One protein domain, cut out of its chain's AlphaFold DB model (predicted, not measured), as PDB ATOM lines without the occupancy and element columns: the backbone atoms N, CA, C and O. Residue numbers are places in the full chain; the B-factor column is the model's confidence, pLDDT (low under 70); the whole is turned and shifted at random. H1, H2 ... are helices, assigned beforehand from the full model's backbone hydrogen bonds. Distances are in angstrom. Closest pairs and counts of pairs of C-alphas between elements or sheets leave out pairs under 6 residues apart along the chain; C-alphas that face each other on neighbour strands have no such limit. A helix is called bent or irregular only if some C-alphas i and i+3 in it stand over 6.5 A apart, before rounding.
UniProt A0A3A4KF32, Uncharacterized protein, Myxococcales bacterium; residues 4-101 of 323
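This is residues 4 to 101 of the 323 residues of an uncharacterized protein of Myxococcales bacterium (UniProt A0A3A4KF32). The longest helix, H6, stands at one side of a row of three helices, H6, H5 and H4, with H5 in the middle and neighbours running opposite ways. Shorter H1, H2 and H3 gather by H4 at the far side from H6, and H1 also reaches H5. The printed part has 98 residues with six named helices, H1 to H6 in order, and no named strand; its class is all helix. It is compact, with a radius of gyration of the C-alphas of 13.0 A and spans of 35 by 29 by 20 A.

H6, residues 83 to 101, measures 22.4 A and ends at C-alpha 101 (154.368, 135.645, 115.204). It has a kink of 49 degrees near residue 95. H5 is residues 62 to 76, 21.0 A; H4 is 44 to 57, 16.2 A; H1 is 9 to 19, 15.2 A, from C-alpha 9 (142.949, 144.599, 121.613). H2 is residues 22 to 29 and H3 33 to 40. H4 and H6 are irregular: C-alphas 49 and 52 are 8.5 A apart, C-alphas 96 and 99 7.6 A.

H6 and H5 form a helical hairpin at a steep tilt of 40 degrees, closest at the C-alphas of Ala 90 and Leu 70, 5.8 A. H5 and the hub, H4, form another at a shallow 17 degrees, closest at Ala 76 and His 45, 4.2 A between C-alphas. H4 touches H2 with residues 53 to 57 alone, closest at C-alphas 57 and 28, 5.0 A. H3 touches H4 only at the corner, C-alphas 39 and 46 being closest at 6.0 A. H2 and H3 touch about perpendicular, at 79 degrees, with C-alphas 26 and 33 closest at 5.2 A. H1 touches H5, closest at C-alphas 9 and 71, 5.2 A. H6 and H4 are apart. Every O i to N i+4 pair is within hydrogen-bond range in H1, H2 and H5, against 3 of 4 in H3, 5 of 10 in H4 and 13 of 15 in H6.

The C-alphas farthest apart, of Gln 34 and Ser 99, are 37.6 A apart. The printed part has no cut and no long link. The pLDDT is under 70 at residues 6 to 8, 73 to 95 and 100 to 101.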
ATOM      1  N   PHE A   4     150.881 138.253 124.361       71.12
ATOM      2  CA  PHE A   4     150.917 137.465 123.125       71.12
ATOM      3  C   PHE A   4     149.783 136.439 123.018       71.12
ATOM      4  O   PHE A   4     149.504 135.948 121.929       71.12
ATOM      5  N   GLN A   5     149.105 136.136 124.127       74.12
ATOM      6  CA  GLN A   5     147.985 135.191 124.157       74.12
ATOM      7  C   GLN A   5     146.673 135.800 123.640       74.12
ATOM      8  O   GLN A   5     145.696 135.079 123.443       74.12
ATOM      9  N   PHE A   6     146.632 137.117 123.415       68.56
ATOM     10  CA  PHE A   6     145.402 137.832 123.092       68.56
ATOM     11  C   PHE A   6     145.335 138.201 121.605       68.56
ATOM     12  O   PHE A   6     146.119 139.033 121.152       68.56
ATOM     13  N   PRO A   7     144.361 137.667 120.845       61.16
ATOM     14  CA  PRO A   7     144.296 137.862 119.397       61.16
ATOM     15  C   PRO A   7     143.816 139.260 118.977       61.16
ATOM     16  O   PRO A   7     144.053 139.670 117.842       61.16
ATOM     17  N   THR A   8     143.130 140.001 119.858       69.00
ATOM     18  CA  THR A   8     142.682 141.376 119.587       69.00
ATOM     19  C   THR A   8     142.871 142.285 120.797       69.00
ATOM     20  O   THR A   8     142.980 141.827 121.940       69.00
ATOM     21  N   LEU A   9     142.872 143.601 120.549       72.56
ATOM     22  CA  LEU A   9     142.949 144.599 121.613       72.56
ATOM     23  C   LEU A   9     141.749 144.496 122.565       72.56
ATOM     24  O   LEU A   9     141.911 144.667 123.765       72.56
ATOM     25  N   GLU A  10     140.554 144.210 122.058       76.75
ATOM     26  CA  GLU A  10     139.326 144.103 122.847       76.75
ATOM     27  C   GLU A  10     139.381 142.935 123.837       76.75
ATOM     28  O   GLU A  10     139.006 143.104 125.001       76.75
ATOM     29  N   VAL A  11     139.897 141.776 123.409       76.12
ATOM     30  CA  VAL A  11     140.078 140.619 124.300       76.12
ATOM     31  C   VAL A  11     141.104 140.956 125.385       76.12
ATOM     32  O   VAL A  11     140.839 140.751 126.566       76.12
ATOM     33  N   PHE A  12     142.229 141.574 125.013       82.25
ATOM     34  CA  PHE A  12     143.241 142.003 125.984       82.25
ATOM     35  C   PHE A  12     142.719 143.060 126.970       82.25
ATOM     36  O   PHE A  12     143.012 143.016 128.163       82.25
ATOM     37  N   LEU A  13     141.916 144.017 126.498       86.75
ATOM     38  CA  LEU A  13     141.284 145.011 127.364       86.75
ATOM     39  C   LEU A  13     140.291 144.353 128.327       86.75
ATOM     40  O   LEU A  13     140.207 144.770 129.477       86.75
ATOM     41  N   THR A  14     139.579 143.310 127.907       87.69
ATOM     42  CA  THR A  14     138.656 142.586 128.795       87.69
ATOM     43  C   THR A  14     139.409 141.997 129.987       87.69
ATOM     44  O   THR A  14     139.050 142.284 131.126       87.69
ATOM     45  N   GLU A  15     140.540 141.336 129.737       89.69
ATOM     46  CA  GLU A  15     141.431 140.827 130.788       89.69
ATOM     47  C   GLU A  15     141.957 141.950 131.705       89.69
ATOM     48  O   GLU A  15     141.940 141.860 132.934       89.69
ATOM     49  N   ILE A  16     142.381 143.077 131.122       91.31
ATOM     50  CA  ILE A  16     142.823 144.248 131.895       91.31
ATOM     51  C   ILE A  16     141.709 144.765 132.815       91.31
ATOM     52  O   ILE A  16     141.996 145.258 133.910       91.31
ATOM     53  N   ARG A  17     140.445 144.690 132.386       89.50
ATOM     54  CA  ARG A  17     139.304 145.172 133.169       89.50
ATOM     55  C   ARG A  17     139.017 144.296 134.386       89.50
ATOM     56  O   ARG A  17     138.523 144.834 135.380       89.50
ATOM     57  N   GLU A  18     139.336 143.007 134.306       89.06
ATOM     58  CA  GLU A  18     139.264 142.062 135.425       89.06
ATOM     59  C   GLU A  18     140.411 142.283 136.417       89.06
ATOM     60  O   GLU A  18     140.207 142.240 137.629       89.06
ATOM     61  N   ALA A  19     141.602 142.617 135.912       87.75
ATOM     62  CA  ALA A  19     142.793 142.829 136.733       87.75
ATOM     63  C   ALA A  19     142.875 144.215 137.405       87.75
ATOM     64  O   ALA A  19     143.583 144.370 138.401       87.75
ATOM     65  N   PHE A  20     142.199 145.237 136.868       90.88
ATOM     66  CA  PHE A  20     142.302 146.612 137.362       90.88
ATOM     67  C   PHE A  20     140.966 147.359 137.352       90.88
ATOM     68  O   PHE A  20     140.149 147.260 136.429       90.88
ATOM     69  N   THR A  21     140.783 148.245 138.332       92.62
ATOM     70  CA  THR A  21     139.698 149.228 138.264       92.62
ATOM     71  C   THR A  21     140.015 150.328 137.245       92.62
ATOM     72  O   THR A  21     141.168 150.712 137.033       92.62
ATOM     73  N   LEU A  22     138.979 150.922 136.643       91.69
ATOM     74  CA  LEU A  22     139.150 152.046 135.710       91.69
ATOM     75  C   LEU A  22     139.848 153.253 136.357       91.69
ATOM     76  O   LEU A  22     140.589 153.968 135.687       91.69
ATOM     77  N   LYS A  23     139.631 153.478 137.661       92.44
ATOM     78  CA  LYS A  23     140.269 154.566 138.415       92.44
ATOM     79  C   LYS A  23     141.773 154.335 138.568       92.44
ATOM     80  O   LYS A  23     142.553 155.263 138.367       92.44
ATOM     81  N   GLU A  24     142.181 153.105 138.873       93.25
ATOM     82  CA  GLU A  24     143.597 152.731 138.957       93.25
ATOM     83  C   GLU A  24     144.283 152.813 137.595       93.25
ATOM     84  O   GLU A  24     145.387 153.349 137.501       93.25
ATOM     85  N   LEU A  25     143.628 152.331 136.535       92.38
ATOM     86  CA  LEU A  25     144.148 152.438 135.171       92.38
ATOM     87  C   LEU A  25     144.326 153.897 134.759       92.38
ATOM     88  O   LEU A  25     145.403 154.266 134.302       92.38
ATOM     89  N   ALA A  26     143.316 154.742 134.972       94.06
ATOM     90  CA  ALA A  26     143.393 156.172 134.683       94.06
ATOM     91  C   ALA A  26     144.589 156.839 135.376       94.06
ATOM     92  O   ALA A  26     145.373 157.528 134.718       94.06
ATOM     93  N   ALA A  27     144.796 156.548 136.664       93.88
ATOM     94  CA  ALA A  27     145.940 157.052 137.414       93.88
ATOM     95  C   ALA A  27     147.284 156.543 136.860       93.88
ATOM     96  O   ALA A  27     148.206 157.333 136.668       93.88
ATOM     97  N   LYS A  28     147.399 155.242 136.557       94.12
ATOM     98  CA  LYS A  28     148.638 154.638 136.029       94.12
ATOM     99  C   LYS A  28     148.987 155.124 134.619       94.12
ATOM    100  O   LYS A  28     150.163 155.293 134.313       94.12
ATOM    101  N   ILE A  29     147.986 155.320 133.761       93.38
ATOM    102  CA  ILE A  29     148.164 155.781 132.375       93.38
ATOM    103  C   ILE A  29     148.383 157.305 132.340       93.38
ATOM    104  O   ILE A  29     148.999 157.819 131.406       93.38
ATOM    105  N   GLY A  30     147.919 158.034 133.359       92.38
ATOM    106  CA  GLY A  30     147.961 159.496 133.391       92.38
ATOM    107  C   GLY A  30     146.893 160.126 132.496       92.38
ATOM    108  O   GLY A  30     147.151 161.125 131.833       92.38
ATOM    109  N   LEU A  31     145.705 159.514 132.440       92.94
ATOM    110  CA  LEU A  31     144.540 160.015 131.707       92.94
ATOM    111  C   LEU A  31     143.368 160.243 132.658       92.94
ATOM    112  O   LEU A  31     143.327 159.711 133.765       92.94
ATOM    113  N   SER A  32     142.376 161.012 132.209       93.69
ATOM    114  CA  SER A  32     141.134 161.152 132.967       93.69
ATOM    115  C   SER A  32     140.384 159.814 133.039       93.69
ATOM    116  O   SER A  32     140.432 159.003 132.108       93.69
ATOM    117  N   PHE A  33     139.628 159.608 134.122       93.62
ATOM    118  CA  PHE A  33     138.737 158.452 134.256       93.62
ATOM    119  C   PHE A  33     137.785 158.327 133.061       93.62
ATOM    120  O   PHE A  33     137.587 157.231 132.551       93.62
ATOM    121  N   GLN A  34     137.239 159.446 132.579       92.00
ATOM    122  CA  GLN A  34     136.320 159.471 131.437       92.00
ATOM    123  C   GLN A  34     137.003 158.990 130.151       92.00
ATOM    124  O   GLN A  34     136.439 158.181 129.419       92.00
ATOM    125  N   SER A  35     138.241 159.428 129.898       90.19
ATOM    126  CA  SER A  35     139.022 158.999 128.731       90.19
ATOM    127  C   SER A  35     139.280 157.494 128.747       90.19
ATOM    128  O   SER A  35     139.124 156.839 127.718       90.19
ATOM    129  N   VAL A  36     139.632 156.936 129.910       92.69
ATOM    130  CA  VAL A  36     139.821 155.488 130.062       92.69
ATOM    131  C   VAL A  36     138.486 154.755 129.963       92.69
ATOM    132  O   VAL A  36     138.391 153.771 129.242       92.69
ATOM    133  N   SER A  37     137.422 155.255 130.589       91.81
ATOM    134  CA  SER A  37     136.089 154.652 130.508       91.81
ATOM    135  C   SER A  37     135.581 154.550 129.069       91.81
ATOM    136  O   SER A  37     134.947 153.558 128.728       91.81
ATOM    137  N   LEU A  38     135.871 155.536 128.213       91.81
ATOM    138  CA  LEU A  38     135.485 155.503 126.801       91.81
ATOM    139  C   LEU A  38     136.178 154.379 126.023       91.81
ATOM    140  O   LEU A  38     135.549 153.793 125.146       91.81
ATOM    141  N   VAL A  39     137.427 154.044 126.364       91.56
ATOM    142  CA  VAL A  39     138.145 152.908 125.761       91.56
ATOM    143  C   VAL A  39     137.376 151.608 125.992       91.56
ATOM    144  O   VAL A  39     137.130 150.868 125.043       91.56
ATOM    145  N   PHE A  40     136.918 151.378 127.224       91.88
ATOM    146  CA  PHE A  40     136.142 150.189 127.592       91.88
ATOM    147  C   PHE A  40     134.665 150.262 127.174       91.88
ATOM    148  O   PHE A  40     134.005 149.234 127.094       91.88
ATOM    149  N   ALA A  41     134.141 151.450 126.860       87.25
ATOM    150  CA  ALA A  41     132.770 151.661 126.385       87.25
ATOM    151  C   ALA A  41     132.647 151.591 124.848       87.25
ATOM    152  O   ALA A  41     131.837 152.299 124.249       87.25
ATOM    153  N   GLY A  42     133.475 150.771 124.195       78.56
ATOM    154  CA  GLY A  42     133.413 150.551 122.747       78.56
ATOM    155  C   GLY A  42     134.279 151.490 121.904       78.56
ATOM    156  O   GLY A  42     134.078 151.577 120.695       78.56
ATOM    157  N   LYS A  43     135.269 152.178 122.497       85.44
ATOM    158  CA  LYS A  43     136.290 152.935 121.741       85.44
ATOM    159  C   LYS A  43     137.715 152.395 121.952       85.44
ATOM    160  O   LYS A  43     138.613 153.178 122.271       85.44
ATOM    161  N   PRO A  44     137.969 151.090 121.730       75.44
ATOM    162  CA  PRO A  44     139.286 150.475 121.937       75.44
ATOM    163  C   PRO A  44     140.383 151.143 121.090       75.44
ATOM    164  O   PRO A  44     141.497 151.350 121.561       75.44
ATOM    165  N   HIS A  45     140.041 151.625 119.893       76.06
ATOM    166  CA  HIS A  45     140.941 152.385 119.021       76.06
ATOM    167  C   HIS A  45     141.572 153.637 119.665       76.06
ATOM    168  O   HIS A  45     142.620 154.101 119.215       76.06
ATOM    169  N   TRP A  46     140.990 154.198 120.734       89.56
ATOM    170  CA  TRP A  46     141.557 155.368 121.422       89.56
ATOM    171  C   TRP A  46     142.834 155.051 122.205       89.56
ATOM    172  O   TRP A  46     143.594 155.970 122.516       89.56
ATOM    173  N   VAL A  47     143.116 153.770 122.468       89.56
ATOM    174  CA  VAL A  47     144.380 153.323 123.074       89.56
ATOM    175  C   VAL A  47     145.580 153.806 122.262       89.56
ATOM    176  O   VAL A  47     146.564 154.259 122.851       89.56
ATOM    177  N   LEU A  48     145.489 153.791 120.924       88.94
ATOM    178  CA  LEU A  48     146.597 154.152 120.037       88.94
ATOM    179  C   LEU A  48     147.136 155.566 120.309       88.94
ATOM    180  O   LEU A  48     148.352 155.771 120.317       88.94
ATOM    181  N   LYS A  49     146.248 156.523 120.615       90.19
ATOM    182  CA  LYS A  49     146.605 157.926 120.907       90.19
ATOM    183  C   LYS A  49     147.541 158.066 122.104       90.19
ATOM    184  O   LYS A  49     148.328 159.005 122.173       90.19
ATOM    185  N   HIS A  50     147.472 157.121 123.040       93.56
ATOM    186  CA  HIS A  50     148.239 157.135 124.281       93.56
ATOM    187  C   HIS A  50     149.040 155.845 124.480       93.56
ATOM    188  O   HIS A  50     149.385 155.508 125.614       93.56
ATOM    189  N   VAL A  51     149.358 155.121 123.399       92.88
ATOM    190  CA  VAL A  51     149.923 153.762 123.462       92.88
ATOM    191  C   VAL A  51     151.181 153.683 124.332       92.88
ATOM    192  O   VAL A  51     151.340 152.752 125.112       92.88
ATOM    193  N   ALA A  52     152.040 154.707 124.307       93.31
ATOM    194  CA  ALA A  52     153.233 154.766 125.150       93.31
ATOM    195  C   ALA A  52     152.915 154.838 126.656       93.31
ATOM    196  O   ALA A  52     153.620 154.235 127.466       93.31
ATOM    197  N   SER A  53     151.865 155.562 127.041       94.44
ATOM    198  CA  SER A  53     151.409 155.623 128.429       94.44
ATOM    199  C   SER A  53     150.756 154.316 128.864       94.44
ATOM    200  O   SER A  53     151.049 153.839 129.956       94.44
ATOM    201  N   TRP A  54     149.965 153.687 127.990       94.94
ATOM    202  CA  TRP A  54     149.394 152.360 128.243       94.94
ATOM    203  C   TRP A  54     150.479 151.296 128.447       94.94
ATOM    204  O   TRP A  54     150.462 150.602 129.460       94.94
ATOM    205  N   ARG A  55     151.488 151.227 127.566       94.25
ATOM    206  CA  ARG A  55     152.621 150.292 127.716       94.25
ATOM    207  C   ARG A  55     153.349 150.461 129.049       94.25
ATOM    208  O   ARG A  55     153.648 149.473 129.710       94.25
ATOM    209  N   ARG A  56     153.612 151.710 129.456       93.25
ATOM    210  CA  ARG A  56     154.263 152.015 130.743       93.25
ATOM    211  C   ARG A  56     153.390 151.616 131.931       93.25
ATOM    212  O   ARG A  56     153.892 150.993 132.860       93.25
ATOM    213  N   ALA A  57     152.098 151.938 131.886       93.19
ATOM    214  CA  ALA A  57     151.141 151.602 132.939       93.19
ATOM    215  C   ALA A  57     151.025 150.086 133.159       93.19
ATOM    216  O   ALA A  57     150.963 149.631 134.303       93.19
ATOM    217  N   LEU A  58     151.045 149.324 132.063       93.00
ATOM    218  CA  LEU A  58     150.973 147.864 132.044       93.00
ATOM    219  C   LEU A  58     152.335 147.182 132.253       93.00
ATOM    220  O   LEU A  58     152.385 145.963 132.377       93.00
ATOM    221  N   LYS A  59     153.429 147.956 132.328       93.25
ATOM    222  CA  LYS A  59     154.810 147.467 132.480       93.25
ATOM    223  C   LYS A  59     155.211 146.429 131.420       93.25
ATOM    224  O   LYS A  59     155.939 145.492 131.730       93.25
ATOM    225  N   LEU A  60     154.746 146.608 130.183       91.25
ATOM    226  CA  LEU A  60     155.052 145.691 129.083       91.25
ATOM    227  C   LEU A  60     156.536 145.769 128.717       91.25
ATOM    228  O   LEU A  60     157.091 146.864 128.560       91.25
ATOM    229  N   GLN A  61     157.165 144.608 128.547       90.44
ATOM    230  CA  GLN A  61     158.515 144.505 128.004       90.44
ATOM    231  C   GLN A  61     158.545 144.944 126.536       90.44
ATOM    232  O   GLN A  61     157.514 145.196 125.917       90.44
ATOM    233  N   ARG A  62     159.739 145.055 125.945       89.50
ATOM    234  CA  ARG A  62     159.905 145.622 124.598       89.50
ATOM    235  C   ARG A  62     159.026 144.939 123.542       89.50
ATOM    236  O   ARG A  62     158.299 145.634 122.842       89.50
ATOM    237  N   LEU A  63     159.090 143.611 123.441       85.62
ATOM    238  CA  LEU A  63     158.346 142.861 122.423       85.62
ATOM    239  C   LEU A  63     156.846 142.804 122.734       85.62
ATOM    240  O   LEU A  63     156.034 142.997 121.839       85.62
ATOM    241  N   GLU A  64     156.474 142.646 124.003       84.38
ATOM    242  CA  GLU A  64     155.077 142.741 124.451       84.38
ATOM    243  C   GLU A  64     154.479 144.117 124.112       84.38
ATOM    244  O   GLU A  64     153.358 144.241 123.626       84.38
ATOM    245  N   GLY A  65     155.258 145.177 124.315       87.81
ATOM    246  CA  GLY A  65     154.885 146.541 123.984       87.81
ATOM    247  C   GLY A  65     154.760 146.784 122.480       87.81
ATOM    248  O   GLY A  65     153.902 147.568 122.075       87.81
ATOM    249  N   ASP A  66     155.588 146.130 121.663       81.81
ATOM    250  CA  ASP A  66     155.480 146.161 120.202       81.81
ATOM    251  C   ASP A  66     154.215 145.417 119.726       81.81
ATOM    252  O   ASP A  66     153.486 145.929 118.878       81.81
ATOM    253  N   TYR A  67     153.901 144.256 120.310       76.44
ATOM    254  CA  TYR A  67     152.687 143.498 119.986       76.44
ATOM    255  C   TYR A  67     151.412 144.231 120.416       76.44
ATOM    256  O   TYR A  67     150.480 144.384 119.631       76.44
ATOM    257  N   PHE A  68     151.399 144.799 121.622       83.31
ATOM    258  CA  PHE A  68     150.297 145.637 122.096       83.31
ATOM    259  C   PHE A  68     150.052 146.851 121.190       83.31
ATOM    260  O   PHE A  68     148.909 147.214 120.902       83.31
ATOM    261  N   GLU A  69     151.123 147.489 120.717       84.94
ATOM    262  CA  GLU A  69     151.020 148.597 119.773       84.94
ATOM    263  C   GLU A  69     150.458 148.148 118.419       84.94
ATOM    264  O   GLU A  69     149.637 148.863 117.846       84.94
ATOM    265  N   LEU A  70     150.833 146.957 117.940       73.25
ATOM    266  CA  LEU A  70     150.263 146.365 116.732       73.25
ATOM    267  C   LEU A  70     148.749 146.136 116.880       73.25
ATOM    268  O   LEU A  70     147.993 146.567 116.008       73.25
ATOM    269  N   LEU A  71     148.294 145.562 117.999       71.44
ATOM    270  CA  LEU A  71     146.864 145.391 118.293       71.44
ATOM    271  C   LEU A  71     146.116 146.735 118.310       71.44
ATOM    272  O   LEU A  71     145.026 146.855 117.750       71.44
ATOM    273  N   ALA A  72     146.718 147.774 118.899       75.12
ATOM    274  CA  ALA A  72     146.138 149.115 118.923       75.12
ATOM    275  C   ALA A  72     146.062 149.770 117.538       75.12
ATOM    276  O   ALA A  72     145.090 150.472 117.248       75.12
ATOM    277  N   ILE A  73     147.052 149.533 116.672       67.81
ATOM    278  CA  ILE A  73     147.012 149.993 115.281       67.81
ATOM    279  C   ILE A  73     145.893 149.285 114.515       67.81
ATOM    280  O   ILE A  73     145.123 149.965 113.839       67.81
ATOM    281  N   ILE A  74     145.765 147.962 114.648       64.00
ATOM    282  CA  ILE A  74     144.717 147.175 113.980       64.00
ATOM    283  C   ILE A  74     143.326 147.684 114.383       64.00
ATOM    284  O   ILE A  74     142.503 147.967 113.512       64.00
ATOM    285  N   ALA A  75     143.091 147.897 115.681       63.75
ATOM    286  CA  ALA A  75     141.818 148.417 116.181       63.75
ATOM    287  C   ALA A  75     141.507 149.838 115.672       63.75
ATOM    288  O   ALA A  75     140.347 150.180 115.438       63.75
ATOM    289  N   ALA A  76     142.527 150.685 115.495       65.12
ATOM    290  CA  ALA A  76     142.357 152.073 115.061       65.12
ATOM    291  C   ALA A  76     142.301 152.274 113.547       65.12
ATOM    292  O   ALA A  76     141.748 153.277 113.089       65.12
ATOM    293  N   TYR A  77     142.828 151.331 112.769       57.50
ATOM    294  CA  TYR A  77     142.954 151.445 111.318       57.50
ATOM    295  C   TYR A  77     141.652 151.842 110.587       57.50
ATOM    296  O   TYR A  77     141.713 152.727 109.726       57.50
ATOM    297  N   PRO A  78     140.460 151.299 110.929       54.19
ATOM    298  CA  PRO A  78     139.211 151.685 110.268       54.19
ATOM    299  C   PRO A  78     138.820 153.153 110.489       54.19
ATOM    300  O   PRO A  78     138.147 153.744 109.644       54.19
ATOM    301  N   PHE A  79     139.250 153.755 111.598       57.31
ATOM    302  CA  PHE A  79     138.787 155.067 112.058       57.31
ATOM    303  C   PHE A  79     139.782 156.196 111.790       57.31
ATOM    304  O   PHE A  79     139.417 157.364 111.911       57.31
ATOM    305  N   GLU A  80     141.026 155.869 111.443       60.16
ATOM    306  CA  GLU A  80     142.080 156.866 111.294       60.16
ATOM    307  C   GLU A  80     142.186 157.431 109.879       60.16
ATOM    308  O   GLU A  80     142.071 156.709 108.887       60.16
ATOM    309  N   SER A  81     142.451 158.736 109.788       53.34
ATOM    310  CA  SER A  81     142.672 159.434 108.513       53.34
ATOM    311  C   SER A  81     144.078 159.184 107.958       53.34
ATOM    312  O   SER A  81     144.295 159.224 106.750       53.34
ATOM    313  N   LYS A  82     145.033 158.843 108.832       60.12
ATOM    314  CA  LYS A  82     146.448 158.598 108.506       60.12
ATOM    315  C   LYS A  82     146.778 157.118 108.284       60.12
ATOM    316  O   LYS A  82     147.784 156.607 108.779       60.12
ATOM    317  N   ARG A  83     145.940 156.402 107.530       52.00
ATOM    318  CA  ARG A  83     146.067 154.941 107.336       52.00
ATOM    319  C   ARG A  83     147.427 154.510 106.777       52.00
ATOM    320  O   ARG A  83     147.972 153.505 107.219       52.00
ATOM    321  N   VAL A  84     148.022 155.303 105.884       50.50
ATOM    322  CA  VAL A  84     149.339 155.018 105.281       50.50
ATOM    323  C   VAL A  84     150.473 155.052 106.315       50.50
ATOM    324  O   VAL A  84     151.348 154.185 106.307       50.50
ATOM    325  N   GLU A  85     150.470 156.024 107.233       59.22
ATOM    326  CA  GLU A  85     151.465 156.102 108.315       59.22
ATOM    327  C   GLU A  85     151.320 154.915 109.278       59.22
ATOM    328  O   GLU A  85     152.317 154.310 109.684       59.22
ATOM    329  N   LEU A  86     150.078 154.538 109.598       57.44
ATOM    330  CA  LEU A  86     149.784 153.396 110.461       57.44
ATOM    331  C   LEU A  86     150.188 152.068 109.835       57.44
ATOM    332  O   LEU A  86     150.764 151.237 110.529       57.44
ATOM    333  N   LEU A  87     149.962 151.890 108.533       55.00
ATOM    334  CA  LEU A  87     150.391 150.697 107.809       55.00
ATOM    335  C   LEU A  87     151.919 150.566 107.820       55.00
ATOM    336  O   LEU A  87     152.447 149.503 108.144       55.00
ATOM    337  N   LYS A  88     152.649 151.664 107.563       58.66
ATOM    338  CA  LYS A  88     154.119 151.685 107.669       58.66
ATOM    339  C   LYS A  88     154.581 151.308 109.075       58.66
ATOM    340  O   LYS A  88     155.529 150.540 109.223       58.66
ATOM    341  N   ARG A  89     153.924 151.834 110.110       66.62
ATOM    342  CA  ARG A  89     154.252 151.541 111.510       66.62
ATOM    343  C   ARG A  89     153.946 150.086 111.881       66.62
ATOM    344  O   ARG A  89     154.797 149.440 112.485       66.62
ATOM    345  N   ALA A  90     152.792 149.561 111.468       64.56
ATOM    346  CA  ALA A  90     152.413 148.158 111.636       64.56
ATOM    347  C   ALA A  90     153.435 147.228 110.978       64.56
ATOM    348  O   ALA A  90     153.888 146.282 111.610       64.56
ATOM    349  N   PHE A  91     153.881 147.557 109.766       59.94
ATOM    350  CA  PHE A  91     154.899 146.786 109.063       59.94
ATOM    351  C   PHE A  91     156.221 146.689 109.845       59.94
ATOM    352  O   PHE A  91     156.772 145.604 110.019       59.94
ATOM    353  N   HIS A  92     156.700 147.807 110.402       68.88
ATOM    354  CA  HIS A  92     157.909 147.807 111.237       68.88
ATOM    355  C   HIS A  92     157.737 147.003 112.533       68.88
ATOM    356  O   HIS A  92     158.705 146.430 113.036       68.88
ATOM    357  N   LEU A  93     156.534 146.986 113.110       67.12
ATOM    358  CA  LEU A  93     156.231 146.191 114.301       67.12
ATOM    359  C   LEU A  93     156.211 144.703 113.961       67.12
ATOM    360  O   LEU A  93     156.911 143.934 114.609       67.12
ATOM    361  N   VAL A  94     155.499 144.320 112.902       64.69
ATOM    362  CA  VAL A  94     155.432 142.940 112.412       64.69
ATOM    363  C   VAL A  94     156.826 142.410 112.079       64.69
ATOM    364  O   VAL A  94     157.195 141.349 112.565       64.69
ATOM    365  N   GLY A  95     157.666 143.188 111.389       66.00
ATOM    366  CA  GLY A  95     159.052 142.791 111.116       66.00
ATOM    367  C   GLY A  95     159.895 142.539 112.375       66.00
ATOM    368  O   GLY A  95     160.737 141.643 112.385       66.00
ATOM    369  N   ARG A  96     159.670 143.288 113.464       75.94
ATOM    370  CA  ARG A  96     160.347 143.045 114.754       75.94
ATOM    371  C   ARG A  96     159.782 141.841 115.503       75.94
ATOM    372  O   ARG A  96     160.516 141.204 116.253       75.94
ATOM    373  N   LEU A  97     158.502 141.555 115.304       71.38
ATOM    374  CA  LEU A  97     157.762 140.487 115.968       71.38
ATOM    375  C   LEU A  97     157.776 139.169 115.189       71.38
ATOM    376  O   LEU A  97     157.298 138.171 115.711       71.38
ATOM    377  N   GLU A  98     158.332 139.139 113.977       71.88
ATOM    378  CA  GLU A  98     158.237 137.995 113.066       71.88
ATOM    379  C   GLU A  98     158.671 136.672 113.705       71.88
ATOM    380  O   GLU A  98     157.989 135.672 113.547       71.88
ATOM    381  N   SER A  99     159.745 136.650 114.501       71.44
ATOM    382  CA  SER A  99     160.181 135.416 115.173       71.44
ATOM    383  C   SER A  99     159.189 134.886 116.216       71.44
ATOM    384  O   SER A  99     159.236 133.708 116.547       71.44
ATOM    385  N   HIS A 100     158.322 135.749 116.751       65.44
ATOM    386  CA  HIS A 100     157.281 135.389 117.716       65.44
ATOM    387  C   HIS A 100     155.950 135.080 117.021       65.44
ATOM    388  O   HIS A 100     155.238 134.180 117.451       65.44
ATOM    389  N   LEU A 101     155.615 135.818 115.957       61.97
ATOM    390  CA  LEU A 101     154.368 135.645 115.204       61.97
ATOM    391  C   LEU A 101     154.434 134.472 114.222       61.97
ATOM    392  O   LEU A 101     153.404 133.888 113.903       61.97
TER     393      LEU A 101